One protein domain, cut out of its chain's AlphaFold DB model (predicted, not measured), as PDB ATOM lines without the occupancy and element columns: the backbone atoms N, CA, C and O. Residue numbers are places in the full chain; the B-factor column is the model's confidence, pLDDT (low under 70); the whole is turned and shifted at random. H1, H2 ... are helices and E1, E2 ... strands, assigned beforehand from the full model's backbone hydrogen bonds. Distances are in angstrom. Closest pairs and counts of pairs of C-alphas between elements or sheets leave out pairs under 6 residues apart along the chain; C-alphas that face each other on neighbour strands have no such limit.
ATOM      1  N   GLU A 192     -10.621   2.288  28.919       78.00
ATOM      2  CA  GLU A 192     -11.897   1.732  29.384       78.00
ATOM      3  C   GLU A 192     -13.054   2.186  28.483       78.00
ATOM      4  O   GLU A 192     -13.854   1.363  28.040       78.00
ATOM      5  N   ILE A 193     -13.088   3.473  28.116       75.75
ATOM      6  CA  ILE A 193     -14.060   4.006  27.149       75.75
ATOM      7  C   ILE A 193     -13.932   3.294  25.795       75.75
ATOM      8  O   ILE A 193     -14.939   2.878  25.223       75.75
ATOM      9  N   SER A 194     -12.706   3.117  25.299       72.75
ATOM     10  CA  SER A 194     -12.445   2.446  24.020       72.75
ATOM     11  C   SER A 194     -12.864   0.970  24.044       72.75
ATOM     12  O   SER A 194     -13.447   0.479  23.078       72.75
ATOM     13  N   MET A 195     -12.627   0.261  25.154       73.75
ATOM     14  CA  MET A 195     -13.071  -1.125  25.342       73.75
ATOM     15  C   MET A 195     -14.596  -1.239  25.343       73.75
ATOM     16  O   MET A 195     -15.138  -2.110  24.666       73.75
ATOM     17  N   LEU A 196     -15.294  -0.338  26.043       76.69
ATOM     18  CA  LEU A 196     -16.760  -0.286  26.026       76.69
ATOM     19  C   LEU A 196     -17.292  -0.014  24.611       76.69
ATOM     20  O   LEU A 196     -18.272  -0.624  24.191       76.69
ATOM     21  N   GLN A 197     -16.638   0.865  23.847       74.69
ATOM     22  CA  GLN A 197     -16.999   1.135  22.450       74.69
ATOM     23  C   GLN A 197     -16.771  -0.079  21.541       74.69
ATOM     24  O   GLN A 197     -17.614  -0.359  20.690       74.69
ATOM     25  N   MET A 198     -15.675  -0.823  21.729       73.00
ATOM     26  CA  MET A 198     -15.427  -2.074  21.004       73.00
ATOM     27  C   MET A 198     -16.467  -3.144  21.344       73.00
ATOM     28  O   MET A 198     -16.974  -3.786  20.433       73.00
ATOM     29  N   GLU A 199     -16.847  -3.293  22.615       77.12
ATOM     30  CA  GLU A 199     -17.910  -4.225  23.016       77.12
ATOM     31  C   GLU A 199     -19.250  -3.857  22.356       77.12
ATOM     32  O   GLU A 199     -19.958  -4.721  21.838       77.12
ATOM     33  N   VAL A 200     -19.590  -2.563  22.314       77.75
ATOM     34  CA  VAL A 200     -20.777  -2.073  21.596       77.75
ATOM     35  C   VAL A 200     -20.688  -2.394  20.103       77.75
ATOM     36  O   VAL A 200     -21.677  -2.836  19.522       77.75
ATOM     37  N   PHE A 201     -19.519  -2.209  19.483       75.88
ATOM     38  CA  PHE A 201     -19.297  -2.512  18.070       75.88
ATOM     39  C   PHE A 201     -19.433  -4.011  17.756       75.88
ATOM     40  O   PHE A 201     -20.119  -4.373  16.802       75.88
ATOM     41  N   GLU A 202     -18.837  -4.887  18.568       78.38
ATOM     42  CA  GLU A 202     -18.949  -6.343  18.407       78.38
ATOM     43  C   GLU A 202     -20.408  -6.796  18.515       78.38
ATOM     44  O   GLU A 202     -20.909  -7.525  17.659       78.38
ATOM     45  N   ARG A 203     -21.132  -6.279  19.513       81.81
ATOM     46  CA  ARG A 203     -22.552  -6.591  19.714       81.81
ATOM     47  C   ARG A 203     -23.451  -6.007  18.634       81.81
ATOM     48  O   ARG A 203     -24.515  -6.569  18.376       81.81
ATOM     49  N   PHE A 204     -23.062  -4.891  18.017       83.69
ATOM     50  CA  PHE A 204     -23.837  -4.268  16.949       83.69
ATOM     51  C   PHE A 204     -23.981  -5.209  15.755       83.69
ATOM     52  O   PHE A 204     -25.084  -5.321  15.235       83.69
ATOM     53  N   SER A 205     -22.917  -5.914  15.354       80.00
ATOM     54  CA  SER A 205     -22.968  -6.847  14.218       80.00
ATOM     55  C   SER A 205     -24.028  -7.933  14.424       80.00
ATOM     56  O   SER A 205     -24.917  -8.089  13.587       80.00
ATOM     57  N   ASP A 206     -23.980  -8.620  15.568       84.81
ATOM     58  CA  ASP A 206     -24.926  -9.692  15.905       84.81
ATOM     59  C   ASP A 206     -26.358  -9.153  16.049       84.81
ATOM     60  O   ASP A 206     -27.312  -9.738  15.533       84.81
ATOM     61  N   SER A 207     -26.514  -7.995  16.703       87.56
ATOM     62  CA  SER A 207     -27.817  -7.334  16.864       87.56
ATOM     63  C   SER A 207     -28.403  -6.926  15.509       87.56
ATOM     64  O   SER A 207     -29.606  -7.044  15.283       87.56
ATOM     65  N   ASN A 208     -27.558  -6.445  14.596       85.81
ATOM     66  CA  ASN A 208     -27.959  -5.984  13.274       85.81
ATOM     67  C   ASN A 208     -28.397  -7.158  12.395       85.81
ATOM     68  O   ASN A 208     -29.416  -7.057  11.722       85.81
ATOM     69  N   GLU A 209     -27.691  -8.291  12.445       85.50
ATOM     70  CA  GLU A 209     -28.106  -9.512  11.744       85.50
ATOM     71  C   GLU A 209     -29.478 -10.002  12.232       85.50
ATOM     72  O   GLU A 209     -30.377 -10.237  11.419       85.50
ATOM     73  N   GLN A 210     -29.685 -10.066  13.552       87.31
ATOM     74  CA  GLN A 210     -30.981 -10.437  14.132       87.31
ATOM     75  C   GLN A 210     -32.097  -9.465  13.732       87.31
ATOM     76  O   GLN A 210     -33.212  -9.886  13.411       87.31
ATOM     77  N   PHE A 211     -31.809  -8.163  13.725       89.19
ATOM     78  CA  PHE A 211     -32.780  -7.151  13.334       89.19
ATOM     79  C   PHE A 211     -33.141  -7.230  11.843       89.19
ATOM     80  O   PHE A 211     -34.319  -7.136  11.501       89.19
ATOM     81  N   CYS A 212     -32.175  -7.486  10.956       85.94
ATOM     82  CA  CYS A 212     -32.447  -7.714   9.536       85.94
ATOM     83  C   CYS A 212     -33.337  -8.946   9.318       85.94
ATOM     84  O   CYS A 212     -34.315  -8.872   8.576       85.94
ATOM     85  N   MET A 213     -33.070 -10.053  10.024       87.12
ATOM     86  CA  MET A 213     -33.934 -11.242   9.976       87.12
ATOM     87  C   MET A 213     -35.363 -10.940  10.451       87.12
ATOM     88  O   MET A 213     -36.330 -11.469   9.895       87.12
ATOM     89  N   LEU A 214     -35.512 -10.082  11.466       88.06
ATOM     90  CA  LEU A 214     -36.816  -9.627  11.941       88.06
ATOM     91  C   LEU A 214     -37.550  -8.808  10.871       88.06
ATOM     92  O   LEU A 214     -38.721  -9.082  10.604       88.06
ATOM     93  N   LEU A 215     -36.882  -7.841  10.238       87.25
ATOM     94  CA  LEU A 215     -37.471  -7.044   9.158       87.25
ATOM     95  C   LEU A 215     -37.906  -7.921   7.980       87.25
ATOM     96  O   LEU A 215     -39.035  -7.787   7.510       87.25
ATOM     97  N   ASP A 216     -37.077  -8.883   7.573       86.69
ATOM     98  CA  ASP A 216     -37.404  -9.833   6.504       86.69
ATOM     99  C   ASP A 216     -38.629 -10.702   6.824       86.69
ATOM    100  O   ASP A 216     -39.347 -11.121   5.915       86.69
ATOM    101  N   SER A 217     -38.893 -10.965   8.107       87.00
ATOM    102  CA  SER A 217     -40.072 -11.724   8.541       87.00
ATOM    103  C   SER A 217     -41.372 -10.909   8.552       87.00
ATOM    104  O   SER A 217     -42.455 -11.497   8.514       87.00
ATOM    105  N   LEU A 218     -41.275  -9.578   8.621       86.44
ATOM    106  CA  LEU A 218     -42.412  -8.663   8.775       86.44
ATOM    107  C   LEU A 218     -42.721  -7.857   7.512       86.44
ATOM    108  O   LEU A 218     -43.804  -7.275   7.426       86.44
ATOM    109  N   LYS A 219     -41.785  -7.793   6.563       86.62
ATOM    110  CA  LYS A 219     -41.946  -7.008   5.343       86.62
ATOM    111  C   LYS A 219     -43.019  -7.562   4.415       86.62
ATOM    112  O   LYS A 219     -43.221  -8.773   4.300       86.62
ATOM    113  N   ASP A 220     -43.693  -6.649   3.736       84.94
ATOM    114  CA  ASP A 220     -44.672  -6.953   2.706       84.94
ATOM    115  C   ASP A 220     -44.027  -7.088   1.310       84.94
ATOM    116  O   ASP A 220     -42.811  -7.208   1.154       84.94
ATOM    117  N   CYS A 221     -44.861  -7.130   0.267       77.56
ATOM    118  CA  CYS A 221     -44.408  -7.271  -1.118       77.56
ATOM    119  C   CYS A 221     -43.634  -6.048  -1.642       77.56
ATOM    120  O   CYS A 221     -42.915  -6.192  -2.631       77.56
ATOM    121  N   ASP A 222     -43.799  -4.887  -1.004       81.06
ATOM    122  CA  ASP A 222     -43.225  -3.601  -1.403       81.06
ATOM    123  C   ASP A 222     -42.003  -3.224  -0.539       81.06
ATOM    124  O   ASP A 222     -41.532  -2.089  -0.595       81.06
ATOM    125  N   ASP A 223     -41.463  -4.184   0.228       85.31
ATOM    126  CA  ASP A 223     -40.298  -4.002   1.109       85.31
ATOM    127  C   ASP A 223     -40.567  -2.950   2.210       85.31
ATOM    128  O   ASP A 223     -39.697  -2.166   2.603       85.31
ATOM    129  N   ALA A 224     -41.808  -2.927   2.712       87.44
ATOM    130  CA  ALA A 224     -42.249  -2.068   3.802       87.44
ATOM    131  C   ALA A 224     -42.792  -2.881   4.986       87.44
ATOM    132  O   ALA A 224     -43.328  -3.978   4.835       87.44
ATOM    133  N   VAL A 225     -42.658  -2.325   6.189       88.31
ATOM    134  CA  VAL A 225     -43.114  -2.933   7.444       88.31
ATOM    135  C   VAL A 225     -44.140  -2.021   8.112       88.31
ATOM    136  O   VAL A 225     -43.932  -0.815   8.237       88.31
ATOM    137  N   GLU A 226     -45.247  -2.593   8.581       90.19
ATOM    138  CA  GLU A 226     -46.250  -1.854   9.350       90.19
ATOM    139  C   GLU A 226     -45.698  -1.462  10.733       90.19
ATOM    140  O   GLU A 226     -45.262  -2.317  11.514       90.19
ATOM    141  N   ILE A 227     -45.765  -0.171  11.073       86.69
ATOM    142  CA  ILE A 227     -45.153   0.380  12.295       86.69
ATOM    143  C   ILE A 227     -45.704  -0.264  13.562       86.69
ATOM    144  O   ILE A 227     -44.931  -0.599  14.456       86.69
ATOM    145  N   ASN A 228     -47.021  -0.461  13.654       86.56
ATOM    146  CA  ASN A 228     -47.637  -1.049  14.846       86.56
ATOM    147  C   ASN A 228     -47.172  -2.496  15.060       86.56
ATOM    148  O   ASN A 228     -46.882  -2.903  16.185       86.56
ATOM    149  N   SER A 229     -47.058  -3.258  13.972       85.94
ATOM    150  CA  SER A 229     -46.583  -4.639  14.004       85.94
ATOM    151  C   SER A 229     -45.116  -4.709  14.445       85.94
ATOM    152  O   SER A 229     -44.786  -5.485  15.344       85.94
ATOM    153  N   LEU A 230     -44.252  -3.840  13.909       86.69
ATOM    154  CA  LEU A 230     -42.847  -3.755  14.316       86.69
ATOM    155  C   LEU A 230     -42.682  -3.267  15.763       86.69
ATOM    156  O   LEU A 230     -41.923  -3.860  16.529       86.69
ATOM    157  N   ALA A 231     -43.417  -2.230  16.167       87.00
ATOM    158  CA  ALA A 231     -43.382  -1.684  17.522       87.00
ATOM    159  C   ALA A 231     -43.770  -2.731  18.570       87.00
ATOM    160  O   ALA A 231     -43.118  -2.848  19.608       87.00
ATOM    161  N   LYS A 232     -44.788  -3.544  18.274       86.81
ATOM    162  CA  LYS A 232     -45.214  -4.633  19.148       86.81
ATOM    163  C   LYS A 232     -44.103  -5.662  19.352       86.81
ATOM    164  O   LYS A 232     -43.838  -6.036  20.495       86.81
ATOM    165  N   VAL A 233     -43.422  -6.074  18.281       86.69
ATOM    166  CA  VAL A 233     -42.315  -7.041  18.365       86.69
ATOM    167  C   VAL A 233     -41.087  -6.451  19.063       86.69
ATOM    168  O   VAL A 233     -40.494  -7.103  19.918       86.69
ATOM    169  N   LEU A 234     -40.737  -5.192  18.787       85.62
ATOM    170  CA  LEU A 234     -39.634  -4.511  19.474       85.62
ATOM    171  C   LEU A 234     -39.917  -4.316  20.972       85.62
ATOM    172  O   LEU A 234     -38.998  -4.365  21.791       85.62
ATOM    173  N   SER A 235     -41.183  -4.138  21.358       84.19
ATOM    174  CA  SER A 235     -41.572  -3.943  22.759       84.19
ATOM    175  C   SER A 235     -41.579  -5.228  23.602       84.19
ATOM    176  O   SER A 235     -41.440  -5.147  24.821       84.19
ATOM    177  N   SER A 236     -41.705  -6.416  22.992       80.88
ATOM    178  CA  SER A 236     -41.849  -7.679  23.737       80.88
ATOM    179  C   SER A 236     -40.537  -8.196  24.341       80.88
ATOM    180  O   SER A 236     -40.565  -9.083  25.191       80.88
ATOM    181  N   ASN A 237     -39.391  -7.635  23.931       75.06
ATOM    182  CA  ASN A 237     -38.036  -8.118  24.230       75.06
ATOM    183  C   ASN A 237     -37.773  -9.590  23.831       75.06
ATOM    184  O   ASN A 237     -36.749 -10.143  24.223       75.06
ATOM    185  N   GLU A 238     -38.676 -10.239  23.085       77.12
ATOM    186  CA  GLU A 238     -38.525 -11.650  22.692       77.12
ATOM    187  C   GLU A 238     -37.536 -11.820  21.534       77.12
ATOM    188  O   GLU A 238     -36.787 -12.792  21.512       77.12
ATOM    189  N   CYS A 239     -37.534 -10.879  20.584       76.81
ATOM    190  CA  CYS A 239     -36.660 -10.924  19.408       76.81
ATOM    191  C   CYS A 239     -35.372 -10.113  19.578       76.81
ATOM    192  O   CYS A 239     -34.358 -10.485  19.008       76.81
ATOM    193  N   LEU A 240     -35.423  -9.014  20.336       84.38
ATOM    194  CA  LEU A 240     -34.273  -8.169  20.656       84.38
ATOM    195  C   LEU A 240     -34.374  -7.724  22.112       84.38
ATOM    196  O   LEU A 240     -35.370  -7.125  22.524       84.38
ATOM    197  N   SER A 241     -33.335  -7.984  22.891       86.94
ATOM    198  CA  SER A 241     -33.213  -7.523  24.269       86.94
ATOM    199  C   SER A 241     -33.133  -5.994  24.353       86.94
ATOM    200  O   SER A 241     -32.795  -5.293  23.397       86.94
ATOM    201  N   ALA A 242     -33.391  -5.454  25.546       84.62
ATOM    202  CA  ALA A 242     -33.244  -4.023  25.818       84.62
ATOM    203  C   ALA A 242     -31.836  -3.500  25.475       84.62
ATOM    204  O   ALA A 242     -31.696  -2.381  24.993       84.62
ATOM    205  N   THR A 243     -30.798  -4.315  25.689       82.44
ATOM    206  CA  THR A 243     -29.417  -3.932  25.387       82.44
ATOM    207  C   THR A 243     -29.122  -3.946  23.889       82.44
ATOM    208  O   THR A 243     -28.443  -3.048  23.410       82.44
ATOM    209  N   GLU A 244     -29.648  -4.910  23.130       85.44
ATOM    210  CA  GLU A 244     -29.482  -4.950  21.665       85.44
ATOM    211  C   GLU A 244     -30.202  -3.768  20.998       85.44
ATOM    212  O   GLU A 244     -29.659  -3.132  20.098       85.44
ATOM    213  N   LYS A 245     -31.379  -3.385  21.510       86.31
ATOM    214  CA  LYS A 245     -32.091  -2.176  21.066       86.31
ATOM    215  C   LYS A 245     -31.327  -0.889  21.382       86.31
ATOM    216  O   LYS A 245     -31.237  -0.010  20.528       86.31
ATOM    217  N   GLU A 246     -30.729  -0.793  22.571       84.25
ATOM    218  CA  GLU A 246     -29.858   0.334  22.928       84.25
ATOM    219  C   GLU A 246     -28.659   0.435  21.968       84.25
ATOM    220  O   GLU A 246     -28.347   1.524  21.497       84.25
ATOM    221  N   VAL A 247     -28.037  -0.694  21.610       82.00
ATOM    222  CA  VAL A 247     -26.910  -0.744  20.664       82.00
ATOM    223  C   VAL A 247     -27.323  -0.322  19.247       82.00
ATOM    224  O   VAL A 247     -26.622   0.467  18.616       82.00
ATOM    225  N   LEU A 248     -28.463  -0.806  18.746       82.88
ATOM    226  CA  LEU A 248     -28.934  -0.517  17.385       82.88
ATOM    227  C   LEU A 248     -29.480   0.905  17.226       82.88
ATOM    228  O   LEU A 248     -29.224   1.577  16.225       82.88
ATOM    229  N   PHE A 249     -30.251   1.370  18.208       83.06
ATOM    230  CA  PHE A 249     -31.067   2.576  18.071       83.06
ATOM    231  C   PHE A 249     -30.642   3.719  19.004       83.06
ATOM    232  O   PHE A 249     -31.069   4.864  18.809       83.06
ATOM    233  N   GLY A 250     -29.783   3.452  19.993       77.25
ATOM    234  CA  GLY A 250     -29.426   4.400  21.056       77.25
ATOM    235  C   GLY A 250     -30.553   4.634  22.066       77.25
ATOM    236  O   GLY A 250     -30.615   5.706  22.666       77.25
ATOM    237  N   ASN A 251     -31.503   3.698  22.144       76.25
ATOM    238  CA  ASN A 251     -32.589   3.681  23.116       76.25
ATOM    239  C   ASN A 251     -33.100   2.240  23.285       76.25
ATOM    240  O   ASN A 251     -33.405   1.566  22.303       76.25
ATOM    241  N   ALA A 252     -33.253   1.797  24.527       76.12
ATOM    242  CA  ALA A 252     -33.768   0.488  24.897       76.12
ATOM    243  C   ALA A 252     -35.212   0.231  24.432       76.12
ATOM    244  O   ALA A 252     -35.613  -0.933  24.362       76.12
ATOM    245  N   MET A 253     -35.983   1.286  24.126       77.06
ATOM    246  CA  MET A 253     -37.373   1.234  23.646       77.06
ATOM    247  C   MET A 253     -38.222   0.265  24.472       77.06
ATOM    248  O   MET A 253     -38.490  -0.877  24.083       77.06
ATOM    249  N   ILE A 254     -38.577   0.705  25.675       72.19
ATOM    250  CA  ILE A 254     -39.078  -0.164  26.744       72.19
ATOM    251  C   ILE A 254     -40.607  -0.290  26.666       72.19
ATOM    252  O   ILE A 254     -41.181  -1.239  27.197       72.19
ATOM    253  N   SER A 255     -41.275   0.641  25.976       83.06
ATOM    254  CA  SER A 255     -42.717   0.603  25.732       83.06
ATOM    255  C   SER A 255     -43.079   0.656  24.245       83.06
ATOM    256  O   SER A 255     -42.362   1.217  23.418       83.06
ATOM    257  N   GLU A 256     -44.246   0.105  23.908       83.56
ATOM    258  CA  GLU A 256     -44.807   0.148  22.550       83.56
ATOM    259  C   GLU A 256     -45.046   1.596  22.079       83.56
ATOM    260  O   GLU A 256     -44.779   1.926  20.928       83.56
ATOM    261  N   ALA A 257     -45.448   2.495  22.986       84.50
ATOM    262  CA  ALA A 257     -45.631   3.915  22.681       84.50
ATOM    263  C   ALA A 257     -44.314   4.611  22.289       84.50
ATOM    264  O   ALA A 257     -44.294   5.388  21.335       84.50
ATOM    265  N   GLU A 258     -43.213   4.305  22.983       84.69
ATOM    266  CA  GLU A 258     -41.877   4.811  22.637       84.69
ATOM    267  C   GLU A 258     -41.402   4.276  21.282       84.69
ATOM    268  O   GLU A 258     -40.853   5.038  20.485       84.69
ATOM    269  N   CYS A 259     -41.649   2.990  20.995       84.50
ATOM    270  CA  CYS A 259     -41.329   2.386  19.700       84.50
ATOM    271  C   CYS A 259     -42.080   3.096  18.567       84.50
ATOM    272  O   CYS A 259     -41.473   3.491  17.577       84.50
ATOM    273  N   ILE A 260     -43.391   3.305  18.725       86.12
ATOM    274  CA  ILE A 260     -44.225   3.981  17.723       86.12
ATOM    275  C   ILE A 260     -43.758   5.425  17.511       86.12
ATOM    276  O   ILE A 260     -43.635   5.866  16.371       86.12
ATOM    277  N   GLU A 261     -43.466   6.172  18.582       87.06
ATOM    278  CA  GLU A 261     -42.964   7.544  18.458       87.06
ATOM    279  C   GLU A 261     -41.630   7.592  17.700       87.06
ATOM    280  O   GLU A 261     -41.418   8.466  16.856       87.06
ATOM    281  N   PHE A 262     -40.733   6.648  17.984       86.88
ATOM    282  CA  PHE A 262     -39.447   6.543  17.311       86.88
ATOM    283  C   PHE A 262     -39.594   6.190  15.826       86.88
ATOM    284  O   PHE A 262     -39.051   6.896  14.977       86.88
ATOM    285  N   LEU A 263     -40.366   5.150  15.501       87.56
ATOM    286  CA  LEU A 263     -40.577   4.687  14.126       87.56
ATOM    287  C   LEU A 263     -41.303   5.740  13.274       87.56
ATOM    288  O   LEU A 263     -40.917   5.974  12.132       87.56
ATOM    289  N   ASN A 264     -42.271   6.464  13.847       86.88
ATOM    290  CA  ASN A 264     -42.971   7.550  13.154       86.88
ATOM    291  C   ASN A 264     -42.062   8.733  12.798       86.88
ATOM    292  O   ASN A 264     -42.299   9.415  11.798       86.88
ATOM    293  N   LYS A 265     -41.015   8.997  13.594       86.06
ATOM    294  CA  LYS A 265     -40.013  10.021  13.248       86.06
ATOM    295  C   LYS A 265     -39.210   9.631  12.009       86.06
ATOM    296  O   LYS A 265     -38.742  10.522  11.309       86.06
ATOM    297  N   ILE A 266     -39.065   8.336  11.744       84.56
ATOM    298  CA  ILE A 266     -38.313   7.805  10.603       84.56
ATOM    299  C   ILE A 266     -39.214   7.748   9.366       84.56
ATOM    300  O   ILE A 266     -38.825   8.238   8.310       84.56
ATOM    301  N   SER A 267     -40.453   7.263   9.508       83.94
ATOM    302  CA  SER A 267     -41.420   7.163   8.401       83.94
ATOM    303  C   SER A 267     -42.018   8.504   7.952       83.94
ATOM    304  O   SER A 267     -42.855   8.536   7.048       83.94
ATOM    305  N   ASN A 268     -41.648   9.616   8.601       79.56
ATOM    306  CA  ASN A 268     -42.287  10.928   8.453       79.56
ATOM    307  C   ASN A 268     -43.813  10.902   8.698       79.56
ATOM    308  O   ASN A 268     -44.553  11.695   8.115       79.56
ATOM    309  N   GLY A 269     -44.282  10.013   9.580       72.62
ATOM    310  CA  GLY A 269     -45.691   9.888   9.963       72.62
ATOM    311  C   GLY A 269     -46.544   8.992   9.060       72.62
ATOM    312  O   GLY A 269     -47.766   9.027   9.182       72.62
ATOM    313  N   ASN A 270     -45.934   8.204   8.169       80.69
ATOM    314  CA  ASN A 270     -46.628   7.140   7.442       80.69
ATOM    315  C   ASN A 270     -46.797   5.896   8.328       80.69
ATOM    316  O   ASN A 270     -45.888   5.569   9.084       80.69
ATOM    317  N   ASP A 271     -47.911   5.171   8.173       84.38
ATOM    318  CA  ASP A 271     -48.193   3.921   8.911       84.38
ATOM    319  C   ASP A 271     -47.288   2.747   8.485       84.38
ATOM    320  O   ASP A 271     -47.095   1.785   9.233       84.38
ATOM    321  N   MET A 272     -46.727   2.846   7.277       86.31
ATOM    322  CA  MET A 272     -45.766   1.906   6.705       86.31
ATOM    323  C   MET A 272     -44.374   2.531   6.712       86.31
ATOM    324  O   MET A 272     -44.199   3.696   6.343       86.31
ATOM    325  N   LEU A 273     -43.387   1.737   7.102       85.81
ATOM    326  CA  LEU A 273     -41.984   2.112   7.165       85.81
ATOM    327  C   LEU A 273     -41.211   1.331   6.103       85.81
ATOM    328  O   LEU A 273     -41.197   0.102   6.139       85.81
ATOM    329  N   ALA A 274     -40.575   2.030   5.162       89.12
ATOM    330  CA  ALA A 274     -39.741   1.377   4.160       89.12
ATOM    331  C   ALA A 274     -38.498   0.773   4.828       89.12
ATOM    332  O   ALA A 274     -37.854   1.430   5.652       89.12
ATOM    333  N   VAL A 275     -38.126  -0.454   4.453       85.94
ATOM    334  CA  VAL A 275     -36.915  -1.112   4.977       85.94
ATOM    335  C   VAL A 275     -35.671  -0.257   4.700       85.94
ATOM    336  O   VAL A 275     -34.839  -0.086   5.589       85.94
ATOM    337  N   SER A 276     -35.613   0.414   3.544       86.00
ATOM    338  CA  SER A 276     -34.529   1.342   3.192       86.00
ATOM    339  C   SER A 276     -34.362   2.512   4.169       86.00
ATOM    340  O   SER A 276     -33.250   2.994   4.373       86.00
ATOM    341  N   ASP A 277     -35.442   3.004   4.785       86.62
ATOM    342  CA  ASP A 277     -35.351   4.095   5.768       86.62
ATOM    343  C   ASP A 277     -34.703   3.608   7.072       86.62
ATOM    344  O   ASP A 277     -33.948   4.346   7.713       86.62
ATOM    345  N   MET A 278     -34.938   2.341   7.433       83.31
ATOM    346  CA  MET A 278     -34.276   1.692   8.567       83.31
ATOM    347  C   MET A 278     -32.812   1.381   8.277       83.31
ATOM    348  O   MET A 278     -31.966   1.637   9.133       83.31
ATOM    349  N   GLU A 279     -32.492   0.897   7.077       82.75
ATOM    350  CA  GLU A 279     -31.105   0.695   6.644       82.75
ATOM    351  C   GLU A 279     -30.316   2.010   6.700       82.75
ATOM    352  O   GLU A 279     -29.258   2.062   7.323       82.75
ATOM    353  N   ASN A 280     -30.868   3.110   6.174       83.94
ATOM    354  CA  ASN A 280     -30.238   4.435   6.229       83.94
ATOM    355  C   ASN A 280     -30.009   4.930   7.669       83.94
ATOM    356  O   ASN A 280     -28.973   5.529   7.981       83.94
ATOM    357  N   LEU A 281     -30.973   4.700   8.568       83.50
ATOM    358  CA  LEU A 281     -30.815   5.023   9.985       83.50
ATOM    359  C   LEU A 281     -29.647   4.238  10.591       83.50
ATOM    360  O   LEU A 281     -28.781   4.842  11.232       83.50
ATOM    361  N   LEU A 282     -29.621   2.922  10.379       81.31
ATOM    362  CA  LEU A 282     -28.576   2.042  10.887       81.31
ATOM    363  C   LEU A 282     -27.216   2.415  10.303       81.31
ATOM    364  O   LEU A 282     -26.267   2.527  11.067       81.31
ATOM    365  N   GLU A 283     -27.113   2.722   9.010       79.69
ATOM    366  CA  GLU A 283     -25.878   3.211   8.385       79.69
ATOM    367  C   GLU A 283     -25.382   4.514   9.026       79.69
ATOM    368  O   GLU A 283     -24.201   4.638   9.365       79.69
ATOM    369  N   SER A 284     -26.276   5.481   9.262       76.12
ATOM    370  CA  SER A 284     -25.913   6.762   9.885       76.12
ATOM    371  C   SER A 284     -25.401   6.601  11.325       76.12
ATOM    372  O   SER A 284     -24.463   7.289  11.745       76.12
ATOM    373  N   LYS A 285     -25.990   5.667  12.082       71.56
ATOM    374  CA  LYS A 285     -25.584   5.317  13.450       71.56
ATOM    375  C   LYS A 285     -24.307   4.487  13.457       71.56
ATOM    376  O   LYS A 285     -23.434   4.733  14.288       71.56
ATOM    377  N   ASN A 286     -24.167   3.576  12.497       68.62
ATOM    378  CA  ASN A 286     -22.985   2.753  12.309       68.62
ATOM    379  C   ASN A 286     -21.777   3.642  12.026       68.62
ATOM    380  O   ASN A 286     -20.775   3.507  12.709       68.62
ATOM    381  N   TRP A 287     -21.882   4.651  11.152       63.09
ATOM    382  CA  TRP A 287     -20.789   5.610  10.955       63.09
ATOM    383  C   TRP A 287     -20.384   6.326  12.250       63.09
ATOM    384  O   TRP A 287     -19.195   6.511  12.500       63.09
ATOM    385  N   ALA A 288     -21.339   6.702  13.105       64.81
ATOM    386  CA  ALA A 288     -21.022   7.318  14.391       64.81
ATOM    387  C   ALA A 288     -20.240   6.363  15.314       64.81
ATOM    388  O   ALA A 288     -19.255   6.795  15.909       64.81
ATOM    389  N   LEU A 289     -20.615   5.083  15.374       65.88
ATOM    390  CA  LEU A 289     -19.884   4.037  16.106       65.88
ATOM    391  C   LEU A 289     -18.504   3.765  15.484       65.88
ATOM    392  O   LEU A 289     -17.482   3.872  16.156       65.88
ATOM    393  N   TYR A 290     -18.455   3.520  14.175       63.91
ATOM    394  CA  TYR A 290     -17.235   3.262  13.405       63.91
ATOM    395  C   TYR A 290     -16.229   4.410  13.531       63.91
ATOM    396  O   TYR A 290     -15.040   4.188  13.738       63.91
ATOM    397  N   SER A 291     -16.705   5.657  13.448       59.19
ATOM    398  CA  SER A 291     -15.869   6.853  13.582       59.19
ATOM    399  C   SER A 291     -15.281   7.016  14.983       59.19
ATOM    400  O   SER A 291     -14.203   7.590  15.107       59.19
ATOM    401  N   GLN A 292     -15.953   6.504  16.018       62.12
ATOM    402  CA  GLN A 292     -15.445   6.501  17.390       62.12
ATOM    403  C   GLN A 292     -14.405   5.398  17.613       62.12
ATOM    404  O   GLN A 292     -13.458   5.623  18.353       62.12
ATOM    405  N   CYS A 293     -14.542   4.249  16.943       57.72
ATOM    406  CA  CYS A 293     -13.602   3.131  17.055       57.72
ATOM    407  C   CYS A 293     -12.352   3.273  16.165       57.72
ATOM    408  O   CYS A 293     -11.282   2.794  16.534       57.72
ATOM    409  N   LEU A 294     -12.469   3.889  14.980       51.81
ATOM    410  CA  LEU A 294     -11.356   4.030  14.029       51.81
ATOM    411  C   LEU A 294     -10.512   5.286  14.239       51.81
ATOM    412  O   LEU A 294      -9.316   5.282  13.940       51.81
ATOM    413  N   CYS A 295     -11.131   6.392  14.650       48.56
ATOM    414  CA  CYS A 295     -10.382   7.611  14.895       48.56
ATOM    415  C   CYS A 295      -9.706   7.474  16.257       48.56
ATOM    416  O   CYS A 295     -10.389   7.264  17.256       48.56
TER     417      CYS A 295
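AT A GLANCE: This is residues 192 to 295 of the 370 residues of the protein "PNPLA domain-containing protein" of Octopus bimaculoides (UniProt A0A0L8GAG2). A tiny sheet of two strands, E1 and E2, sits at one end of a pair of long helices, H1 and H5, which run side by side in opposite directions and make the long axis. The short helix H3 crosses both of them, and H2 and H4, packed on each other, form a small head at the end where the sheet lies. The printed part has 104 residues with five named helices and two named strands, in the order H1, E1, H2, H3, H4, E2, H5; the sheet is antiparallel, in the order E1 - E2, and the class is mostly helix. The whole is compact, with a radius of gyration of the C-alphas of 13.8 A, and elongated, spanning 41 by 24 by 22 A.

IN THESE COORDINATES: E1 is residues 224 to 226 and E2 residues 272 to 274. H1, residues 192 to 218, is 38.3 A long; it begins at C-alpha 192 at (-11.897, 1.732, 29.384) and has a kink of 29 degrees near residue 206. H2 is residues 227 to 235 and H3 residues 242 to 249. H4 is residues 256 to 266, 15.6 A long. H5, residues 275 to 294, is 27.6 A long and ends at C-alpha 294 at (-11.356, 4.030, 14.029).

HOW THE PARTS SIT: E1 and E2 are antiparallel at 149 degrees, with N 225 and O 273 at 2.8 A and N 273 and O 225 at 2.8 A, within hydrogen-bond range. The closest C-alphas of H1 and E1 are those of Leu 218 and Val 225, 5.9 A apart. H1 and H5 touch at a shallow tilt of 14 degrees, opposite ways, closest at the C-alphas of Gln 197 and Cys 293, 6.7 A. H3 touches residues 200 to 208 alone of H1, about perpendicular at 87 degrees, closest at the C-alphas of Ser 207 and Glu 244, 5.6 A. H3 also touches residues 282 to 285 alone of H5, about perpendicular at 86 degrees, closest at the C-alphas of Leu 248 and Leu 282, 7.0 A. H2 and H4 touch at a steep tilt of 51 degrees, opposite ways, closest at the C-alphas of Ala 231 and Cys 259, 5.1 A. H4 and H5 are close but not clearly touching, with the C-alphas of Ile 266 and Asp 277 at 6.8 A. H1 and H4 are apart. In H2, H3 and H5 each O i to N i+4 pair is within hydrogen-bond range; in H1 21 of 23 are, and in H4 6 of 7.

THE WHOLE: The C-alphas farthest apart, those of Glu 192 and Cys 221, are 45.5 A apart. The printed part has no cut. No link is long. Mean pLDDT of the printed part is 80.7; residues 286 to 295 are under 70.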